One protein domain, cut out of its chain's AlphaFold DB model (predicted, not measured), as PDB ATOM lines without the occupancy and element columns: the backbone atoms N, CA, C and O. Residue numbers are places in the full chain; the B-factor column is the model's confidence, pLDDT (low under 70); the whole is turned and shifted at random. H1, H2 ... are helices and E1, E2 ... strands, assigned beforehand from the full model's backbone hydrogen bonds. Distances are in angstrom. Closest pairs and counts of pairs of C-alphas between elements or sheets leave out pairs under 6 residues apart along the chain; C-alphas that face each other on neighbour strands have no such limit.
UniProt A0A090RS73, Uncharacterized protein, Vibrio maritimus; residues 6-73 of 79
ATOM      1  N   VAL A   6      46.431  27.705  29.729       80.94
ATOM      2  CA  VAL A   6      45.482  26.631  30.043       80.94
ATOM      3  C   VAL A   6      44.053  27.152  29.912       80.94
ATOM      4  O   VAL A   6      43.755  28.279  30.294       80.94
ATOM      5  N   VAL A   7      43.152  26.334  29.375       81.88
ATOM      6  CA  VAL A   7      41.715  26.634  29.342       81.88
ATOM      7  C   VAL A   7      41.019  25.651  30.266       81.88
ATOM      8  O   VAL A   7      41.153  24.439  30.106       81.88
ATOM      9  N   PHE A   8      40.277  26.169  31.232       80.06
ATOM     10  CA  PHE A   8      39.411  25.387  32.095       80.06
ATOM     11  C   PHE A   8      38.059  25.230  31.417       80.06
ATOM     12  O   PHE A   8      37.441  26.202  30.984       80.06
ATOM     13  N   SER A   9      37.606  23.985  31.310       76.00
ATOM     14  CA  SER A   9      36.308  23.654  30.733       76.00
ATOM     15  C   SER A   9      35.521  22.785  31.697       76.00
ATOM     16  O   SER A   9      36.038  21.806  32.233       76.00
ATOM     17  N   LYS A  10      34.255  23.132  31.892       72.94
ATOM     18  CA  LYS A  10      33.297  22.358  32.663       72.94
ATOM     19  C   LYS A  10      32.663  21.322  31.746       72.94
ATOM     20  O   LYS A  10      31.913  21.652  30.829       72.94
ATOM     21  N   ALA A  11      33.006  20.060  31.972       66.19
ATOM     22  CA  ALA A  11      32.414  18.937  31.261       66.19
ATOM     23  C   ALA A  11      31.150  18.473  31.992       66.19
ATOM     24  O   ALA A  11      31.207  18.067  33.154       66.19
ATOM     25  N   HIS A  12      30.009  18.515  31.308       64.88
ATOM     26  CA  HIS A  12      28.770  17.942  31.824       64.88
ATOM     27  C   HIS A  12      28.710  16.454  31.467       64.88
ATOM     28  O   HIS A  12      28.559  16.079  30.300       64.88
ATOM     29  N   TYR A  13      28.840  15.607  32.488       57.84
ATOM     30  CA  TYR A  13      28.681  14.161  32.369       57.84
ATOM     31  C   TYR A  13      27.263  13.756  32.770       57.84
ATOM     32  O   TYR A  13      26.781  14.118  33.843       57.84
ATOM     33  N   LEU A  14      26.595  12.990  31.907       61.75
ATOM     34  CA  LEU A  14      25.348  12.313  32.253       61.75
ATOM     35  C   LEU A  14      25.673  10.996  32.969       61.75
ATOM     36  O   LEU A  14      26.640  10.324  32.615       61.75
ATOM     37  N   LEU A  15      24.843  10.627  33.951       59.00
ATOM     38  CA  LEU A  15      25.069   9.539  34.920       59.00
ATOM     39  C   LEU A  15      25.345   8.151  34.295       59.00
ATOM     40  O   LEU A  15      25.874   7.282  34.979       59.00
ATOM     41  N   ASP A  16      25.000   7.949  33.021       60.00
ATOM     42  CA  ASP A  16      25.113   6.665  32.310       60.00
ATOM     43  C   ASP A  16      26.010   6.725  31.054       60.00
ATOM     44  O   ASP A  16      26.134   5.754  30.317       60.00
ATOM     45  N   SER A  17      26.645   7.864  30.753       50.59
ATOM     46  CA  SER A  17      27.375   8.039  29.487       50.59
ATOM     47  C   SER A  17      28.886   8.144  29.668       50.59
ATOM     48  O   SER A  17      29.391   8.965  30.427       50.59
ATOM     49  N   THR A  18      29.622   7.365  28.871       59.97
ATOM     50  CA  THR A  18      31.091   7.404  28.747       59.97
ATOM     51  C   THR A  18      31.607   8.647  28.006       59.97
ATOM     52  O   THR A  18      32.815   8.865  27.942       59.97
ATOM     53  N   SER A  19      30.703   9.462  27.448       57.09
ATOM     54  CA  SER A  19      31.008  10.669  26.674       57.09
ATOM     55  C   SER A  19      30.330  11.888  27.300       57.09
ATOM     56  O   SER A  19      29.119  11.894  27.509       57.09
ATOM     57  N   SER A  20      31.105  12.935  27.571       53.50
ATOM     58  CA  SER A  20      30.609  14.257  27.973       53.50
ATOM     59  C   SER A  20      29.829  14.896  26.819       53.50
ATOM     60  O   SER A  20      30.387  15.085  25.739       53.50
ATOM     61  N   SER A  21      28.547  15.217  27.023       52.34
ATOM     62  CA  SER A  21      27.680  15.746  25.954       52.34
ATOM     63  C   SER A  21      27.978  17.204  25.590       52.34
ATOM     64  O   SER A  21      27.663  17.619  24.478       52.34
ATOM     65  N   TYR A  22      28.588  17.978  26.493       61.44
ATOM     66  CA  TYR A  22      29.005  19.356  26.232       61.44
ATOM     67  C   TYR A  22      30.104  19.785  27.214       61.44
ATOM     68  O   TYR A  22      30.031  19.492  28.413       61.44
ATOM     69  N   THR A  23      31.131  20.457  26.698       65.50
ATOM     70  CA  THR A  23      32.186  21.108  27.482       65.50
ATOM     71  C   THR A  23      32.035  22.614  27.319       65.50
ATOM     72  O   THR A  23      32.246  23.124  26.221       65.50
ATOM     73  N   SER A  24      31.683  23.319  28.390       71.81
ATOM     74  CA  SER A  24      31.640  24.785  28.401       71.81
ATOM     75  C   SER A  24      32.977  25.303  28.899       71.81
ATOM     76  O   SER A  24      33.397  24.943  29.997       71.81
ATOM     77  N   ALA A  25      33.674  26.110  28.105       75.56
ATOM     78  CA  ALA A  25      34.884  26.768  28.580       75.56
ATOM     79  C   ALA A  25      34.482  27.824  29.623       75.56
ATOM     80  O   ALA A  25      33.632  28.657  29.337       75.56
ATOM     81  N   VAL A  26      35.043  27.750  30.830       79.75
ATOM     82  CA  VAL A  26      34.659  28.604  31.973       79.75
ATOM     83  C   VAL A  26      35.759  29.579  32.371       79.75
ATOM     84  O   VAL A  26      35.478  30.647  32.897       79.75
ATOM     85  N   ALA A  27      37.019  29.245  32.096       83.31
ATOM     86  CA  ALA A  27      38.141  30.138  32.346       83.31
ATOM     87  C   ALA A  27      39.245  29.900  31.328       83.31
ATOM     88  O   ALA A  27      39.477  28.773  30.891       83.31
ATOM     89  N   LYS A  28      39.994  30.943  31.008       85.94
ATOM     90  CA  LYS A  28      41.209  30.861  30.210       85.94
ATOM     91  C   LYS A  28      42.313  31.581  30.956       85.94
ATOM     92  O   LYS A  28      42.140  32.710  31.387       85.94
ATOM     93  N   VAL A  29      43.440  30.913  31.125       86.31
ATOM     94  CA  VAL A  29      44.615  31.458  31.791       86.31
ATOM     95  C   VAL A  29      45.761  31.464  30.793       86.31
ATOM     96  O   VAL A  29      46.099  30.429  30.224       86.31
ATOM     97  N   GLU A  30      46.364  32.622  30.572       87.12
ATOM     98  CA  GLU A  30      47.478  32.805  29.640       87.12
ATOM     99  C   GLU A  30      48.665  33.400  30.383       87.12
ATOM    100  O   GLU A  30      48.499  34.283  31.212       87.12
ATOM    101  N   LEU A  31      49.872  32.919  30.113       84.00
ATOM    102  CA  LEU A  31      51.077  33.524  30.655       84.00
ATOM    103  C   LEU A  31      51.503  34.676  29.747       84.00
ATOM    104  O   LEU A  31      51.737  34.478  28.556       84.00
ATOM    105  N   ASP A  32      51.636  35.867  30.317       84.06
ATOM    106  CA  ASP A  32      52.231  37.000  29.629       84.06
ATOM    107  C   ASP A  32      53.758  36.811  29.543       84.06
ATOM    108  O   ASP A  32      54.425  36.723  30.582       84.06
ATOM    109  N   PRO A  33      54.342  36.749  28.333       76.44
ATOM    110  CA  PRO A  33      55.771  36.505  28.160       76.44
ATOM    111  C   PRO A  33      56.647  37.727  28.475       76.44
ATOM    112  O   PRO A  33      57.858  37.569  28.621       76.44
ATOM    113  N   ASN A  34      56.077  38.933  28.573       78.81
ATOM    114  CA  ASN A  34      56.823  40.157  28.884       78.81
ATOM    115  C   ASN A  34      56.953  40.345  30.394       78.81
ATOM    116  O   ASN A  34      58.011  40.714  30.896       78.81
ATOM    117  N   ASP A  35      55.867  40.066  31.104       76.19
ATOM    118  CA  ASP A  35      55.719  40.352  32.526       76.19
ATOM    119  C   ASP A  35      55.843  39.096  33.415       76.19
ATOM    120  O   ASP A  35      55.834  39.210  34.640       76.19
ATOM    121  N   GLN A  36      55.940  37.898  32.815       78.62
ATOM    122  CA  GLN A  36      55.860  36.591  33.496       78.62
ATOM    123  C   GLN A  36      54.649  36.482  34.438       78.62
ATOM    124  O   GLN A  36      54.699  35.823  35.477       78.62
ATOM    125  N   ASN A  37      53.555  37.145  34.067       84.44
ATOM    126  CA  ASN A  37      52.325  37.202  34.841       84.44
ATOM    127  C   ASN A  37      51.249  36.358  34.163       84.44
ATOM    128  O   ASN A  37      51.042  36.435  32.959       84.44
ATOM    129  N   TRP A  38      50.527  35.576  34.945       86.81
ATOM    130  CA  TRP A  38      49.349  34.833  34.530       86.81
ATOM    131  C   TRP A  38      48.156  35.770  34.417       86.81
ATOM    132  O   TRP A  38      47.726  36.368  35.401       86.81
ATOM    133  N   LEU A  39      47.626  35.890  33.214       86.62
ATOM    134  CA  LEU A  39      46.412  36.605  32.872       86.62
ATOM    135  C   LEU A  39      45.231  35.644  32.941       86.62
ATOM    136  O   LEU A  39      45.314  34.537  32.415       86.62
ATOM    137  N   VAL A  40      44.141  36.062  33.576       87.19
ATOM    138  CA  VAL A  40      42.923  35.253  33.712       87.19
ATOM    139  C   VAL A  40      41.802  35.918  32.937       87.19
ATOM    140  O   VAL A  40      41.549  37.111  33.098       87.19
ATOM    141  N   PHE A  41      41.112  35.132  32.127       86.75
ATOM    142  CA  PHE A  41      39.982  35.533  31.314       86.75
ATOM    143  C   PHE A  41      38.788  34.629  31.603       86.75
ATOM    144  O   PHE A  41      38.941  33.426  31.824       86.75
ATOM    145  N   VAL A  42      37.600  35.212  31.559       85.31
ATOM    146  CA  VAL A  42      36.316  34.517  31.659       85.31
ATOM    147  C   VAL A  42      35.510  34.768  30.390       85.31
ATOM    148  O   VAL A  42      35.691  35.820  29.767       85.31
ATOM    149  N   PRO A  43      34.667  33.815  29.963       83.31
ATOM    150  CA  PRO A  43      33.688  34.094  28.927       83.31
ATOM    151  C   PRO A  43      32.730  35.180  29.427       83.31
ATOM    152  O   PRO A  43      32.338  35.195  30.593       83.31
ATOM    153  N   ASP A  44      32.391  36.104  28.544       81.19
ATOM    154  CA  ASP A  44      31.390  37.127  28.788       81.19
ATOM    155  C   ASP A  44      30.012  36.477  29.002       81.19
ATOM    156  O   ASP A  44      29.631  35.571  28.261       81.19
ATOM    157  N   GLU A  45      29.269  36.915  30.020       71.00
ATOM    158  CA  GLU A  45      27.960  36.332  30.352       71.00
ATOM    159  C   GLU A  45      26.860  36.708  29.342       71.00
ATOM    160  O   GLU A  45      25.860  35.994  29.248       71.00
ATOM    161  N   GLU A  46      27.015  37.808  28.594       69.69
ATOM    162  CA  GLU A  46      26.016  38.270  27.624       69.69
ATOM    163  C   GLU A  46      26.162  37.560  26.271       69.69
ATOM    164  O   GLU A  46      25.156  37.232  25.641       69.69
ATOM    165  N   ASP A  47      27.401  37.303  25.842       70.19
ATOM    166  CA  ASP A  47      27.710  36.788  24.500       70.19
ATOM    167  C   ASP A  47      28.280  35.355  24.509       70.19
ATOM    168  O   ASP A  47      28.097  34.605  23.554       70.19
ATOM    169  N   GLY A  48      28.958  34.926  25.581       66.25
ATOM    170  CA  GLY A  48      29.535  33.580  25.730       66.25
ATOM    171  C   GLY A  48      30.696  33.243  24.780       66.25
ATOM    172  O   GLY A  48      31.422  32.276  25.017       66.25
ATOM    173  N   GLU A  49      30.903  34.031  23.722       70.44
ATOM    174  CA  GLU A  49      31.978  33.868  22.737       70.44
ATOM    175  C   GLU A  49      33.167  34.802  23.014       70.44
ATOM    176  O   GLU A  49      34.317  34.490  22.681       70.44
ATOM    177  N   THR A  50      32.908  35.936  23.669       80.44
ATOM    178  CA  THR A  50      33.920  36.945  23.990       80.44
ATOM    179  C   THR A  50      34.632  36.622  25.303       80.44
ATOM    180  O   THR A  50      34.001  36.298  26.300       80.44
ATOM    181  N   TRP A  51      35.963  36.735  25.326       84.69
ATOM    182  CA  TRP A  51      36.773  36.541  26.532       84.69
ATOM    183  C   TRP A  51      37.132  37.890  27.144       84.69
ATOM    184  O   TRP A  51      37.811  38.697  26.507       84.69
ATOM    185  N   ILE A  52      36.722  38.117  28.388       85.56
ATOM    186  CA  ILE A  52      37.017  39.345  29.127       85.56
ATOM    187  C   ILE A  52      38.010  39.064  30.261       85.56
ATOM    188  O   ILE A  52      37.978  37.982  30.851       85.56
ATOM    189  N   PRO A  53      38.927  39.997  30.577       85.75
ATOM    190  CA  PRO A  53      39.844  39.825  31.694       85.75
ATOM    191  C   PRO A  53      39.054  39.751  32.997       85.75
ATOM    192  O   PRO A  53      38.170  40.570  33.252       85.75
ATOM    193  N   TYR A  54      39.390  38.777  33.834       84.62
ATOM    194  CA  TYR A  54      38.676  38.549  35.076       84.62
ATOM    195  C   TYR A  54      38.834  39.769  36.004       84.62
ATOM    196  O   TYR A  54      39.959  40.131  36.354       84.62
ATOM    197  N   PRO A  55      37.747  40.440  36.420       77.19
ATOM    198  CA  PRO A  55      37.838  41.752  37.066       77.19
ATOM    199  C   PRO A  55      38.480  41.718  38.460       77.19
ATOM    200  O   PRO A  55      38.961  42.746  38.935       77.19
ATOM    201  N   PHE A  56      38.505  40.557  39.122       75.94
ATOM    202  CA  PHE A  56      39.047  40.410  40.478       75.94
ATOM    203  C   PHE A  56      40.518  39.969  40.497       75.94
ATOM    204  O   PHE A  56      41.266  40.400  41.375       75.94
ATOM    205  N   LEU A  57      40.948  39.189  39.501       75.81
ATOM    206  CA  LEU A  57      42.319  38.683  39.376       75.81
ATOM    207  C   LEU A  57      42.723  38.566  37.908       75.81
ATOM    208  O   LEU A  57      43.115  37.513  37.419       75.81
ATOM    209  N   GLY A  58      42.623  39.682  37.192       70.69
ATOM    210  CA  GLY A  58      42.942  39.731  35.765       70.69
ATOM    211  C   GLY A  58      44.417  39.468  35.464       70.69
ATOM    212  O   GLY A  58      44.742  39.089  34.344       70.69
ATOM    213  N   LYS A  59      45.308  39.640  36.453       79.88
ATOM    214  CA  LYS A  59      46.733  39.302  36.359       79.88
ATOM    215  C   LYS A  59      47.320  38.886  37.709       79.88
ATOM    216  O   LYS A  59      47.036  39.518  38.724       79.88
ATOM    217  N   SER A  60      48.184  37.878  37.714       82.31
ATOM    218  CA  SER A  60      48.898  37.402  38.901       82.31
ATOM    219  C   SER A  60      50.249  36.808  38.517       82.31
ATOM    220  O   SER A  60      50.324  36.025  37.582       82.31
ATOM    221  N   SER A  61      51.318  37.098  39.253       83.56
ATOM    222  CA  SER A  61      52.617  36.428  39.064       83.56
ATOM    223  C   SER A  61      52.623  34.987  39.582       83.56
ATOM    224  O   SER A  61      53.445  34.171  39.171       83.56
ATOM    225  N   ASP A  62      51.690  34.656  40.476       83.81
ATOM    226  CA  ASP A  62      51.624  33.358  41.136       83.81
ATOM    227  C   ASP A  62      50.486  32.506  40.559       83.81
ATOM    228  O   ASP A  62      49.302  32.833  40.707       83.81
ATOM    229  N   LEU A  63      50.850  31.396  39.903       81.25
ATOM    230  CA  LEU A  63      49.897  30.440  39.326       81.25
ATOM    231  C   LEU A  63      49.038  29.772  40.406       81.25
ATOM    232  O   LEU A  63      47.869  29.481  40.171       81.25
ATOM    233  N   THR A  64      49.595  29.542  41.598       81.62
ATOM    234  CA  THR A  64      48.865  28.906  42.703       81.62
ATOM    235  C   THR A  64      47.742  29.813  43.188       81.62
ATOM    236  O   THR A  64      46.665  29.326  43.525       81.62
ATOM    237  N   ALA A  65      47.970  31.130  43.211       81.69
ATOM    238  CA  ALA A  65      46.928  32.103  43.526       81.69
ATOM    239  C   ALA A  65      45.794  32.070  42.487       81.69
ATOM    240  O   ALA A  65      44.630  32.007  42.876       81.69
ATOM    241  N   VAL A  66      46.132  32.010  41.192       83.38
ATOM    242  CA  VAL A  66      45.149  31.868  40.100       83.38
ATOM    243  C   VAL A  66      44.349  30.576  40.240       83.38
ATOM    244  O   VAL A  66      43.123  30.606  40.236       83.38
ATOM    245  N   MET A  67      45.027  29.442  40.429       80.31
ATOM    246  CA  MET A  67      44.370  28.146  40.597       80.31
ATOM    247  C   MET A  67      43.468  28.113  41.826       80.31
ATOM    248  O   MET A  67      42.363  27.591  41.745       80.31
ATOM    249  N   ARG A  68      43.896  28.693  42.954       82.00
ATOM    250  CA  ARG A  68      43.057  28.787  44.156       82.00
ATOM    251  C   ARG A  68      41.826  29.645  43.938       82.00
ATOM    252  O   ARG A  68      40.789  29.317  44.498       82.00
ATOM    253  N   GLU A  69      41.939  30.733  43.187       82.31
ATOM    254  CA  GLU A  69      40.788  31.581  42.898       82.31
ATOM    255  C   GLU A  69      39.781  30.865  41.993       82.31
ATOM    256  O   GLU A  69      38.594  30.881  42.299       82.31
ATOM    257  N   ILE A  70      40.257  30.158  40.962       79.06
ATOM    258  CA  ILE A  70      39.403  29.340  40.090       79.06
ATOM    259  C   ILE A  70      38.798  28.159  40.864       79.06
ATOM    260  O   ILE A  70      37.633  27.849  40.677       79.06
ATOM    261  N   GLU A  71      39.550  27.492  41.746       78.31
ATOM    262  CA  GLU A  71      39.067  26.337  42.524       78.31
ATOM    263  C   GLU A  71      38.061  26.740  43.605       78.31
ATOM    264  O   GLU A  71      37.026  26.096  43.767       78.31
ATOM    265  N   LYS A  72      38.369  27.788  44.377       78.69
ATOM    266  CA  LYS A  72      37.471  28.266  45.431       78.69
ATOM    267  C   LYS A  72      36.247  28.953  44.864       78.69
ATOM    268  O   LYS A  72      35.231  28.965  45.553       78.69
ATOM    269  N   ASP A  73      36.417  29.592  43.710       72.69
ATOM    270  CA  ASP A  73      35.441  30.436  43.038       72.69
ATOM    271  C   ASP A  73      34.534  31.188  44.025       72.69
ATOM    272  O   ASP A  73      33.315  31.020  44.044       72.69
TER     273      ASP A  73
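Overview. This is residues 6 to 73 of the 79 residues of an uncharacterized protein of Vibrio maritimus (UniProt A0A090RS73). A long, narrow sheet of four strands has the helix H1 over one face, and the turns of hairpins E1-E2 and E2-E3 lie at its far ends. The printed part has 68 residues, with four named strands and then one named helix along the chain, E1, E2, E3, E4, H1; the strands, in the order E1, E2, E3, E4 across the sheet, form a meander, each strand the antiparallel neighbour of the one before. The class is mixed; the whole is loose, with radius of gyration of the C-alphas 13.8 A and spans 45 by 26 by 21 A.

Along the chain. E1, residues 6 to 12, begins at C-alpha 6 (45.482, 26.631, 30.043) and measures 18.9 A. E2, residues 22 to 32, measures 29.4 A; E3, 37 to 43, 19.8 A; E4, 51 to 53, 6.8 A. H1, 63 to 72, measures 14.0 A and ends at C-alpha 72 (37.471, 28.266, 45.431).

Arrangement. Within hydrogen-bond range are N 8 and O 27 of E1 and E2, 2.7 A; N 41 and O 28 of E3 and E2, 2.7 A; N 42 and O 52 of E3 and E4, 2.9 A. H1, its O i to N i+4 pairs all in range, is on the sheet at height 9.7 A.

Size, cuts and confidence. The printed part has no cut and no long link. Residues 11 to 23, 46 and 48 are under pLDDT 70.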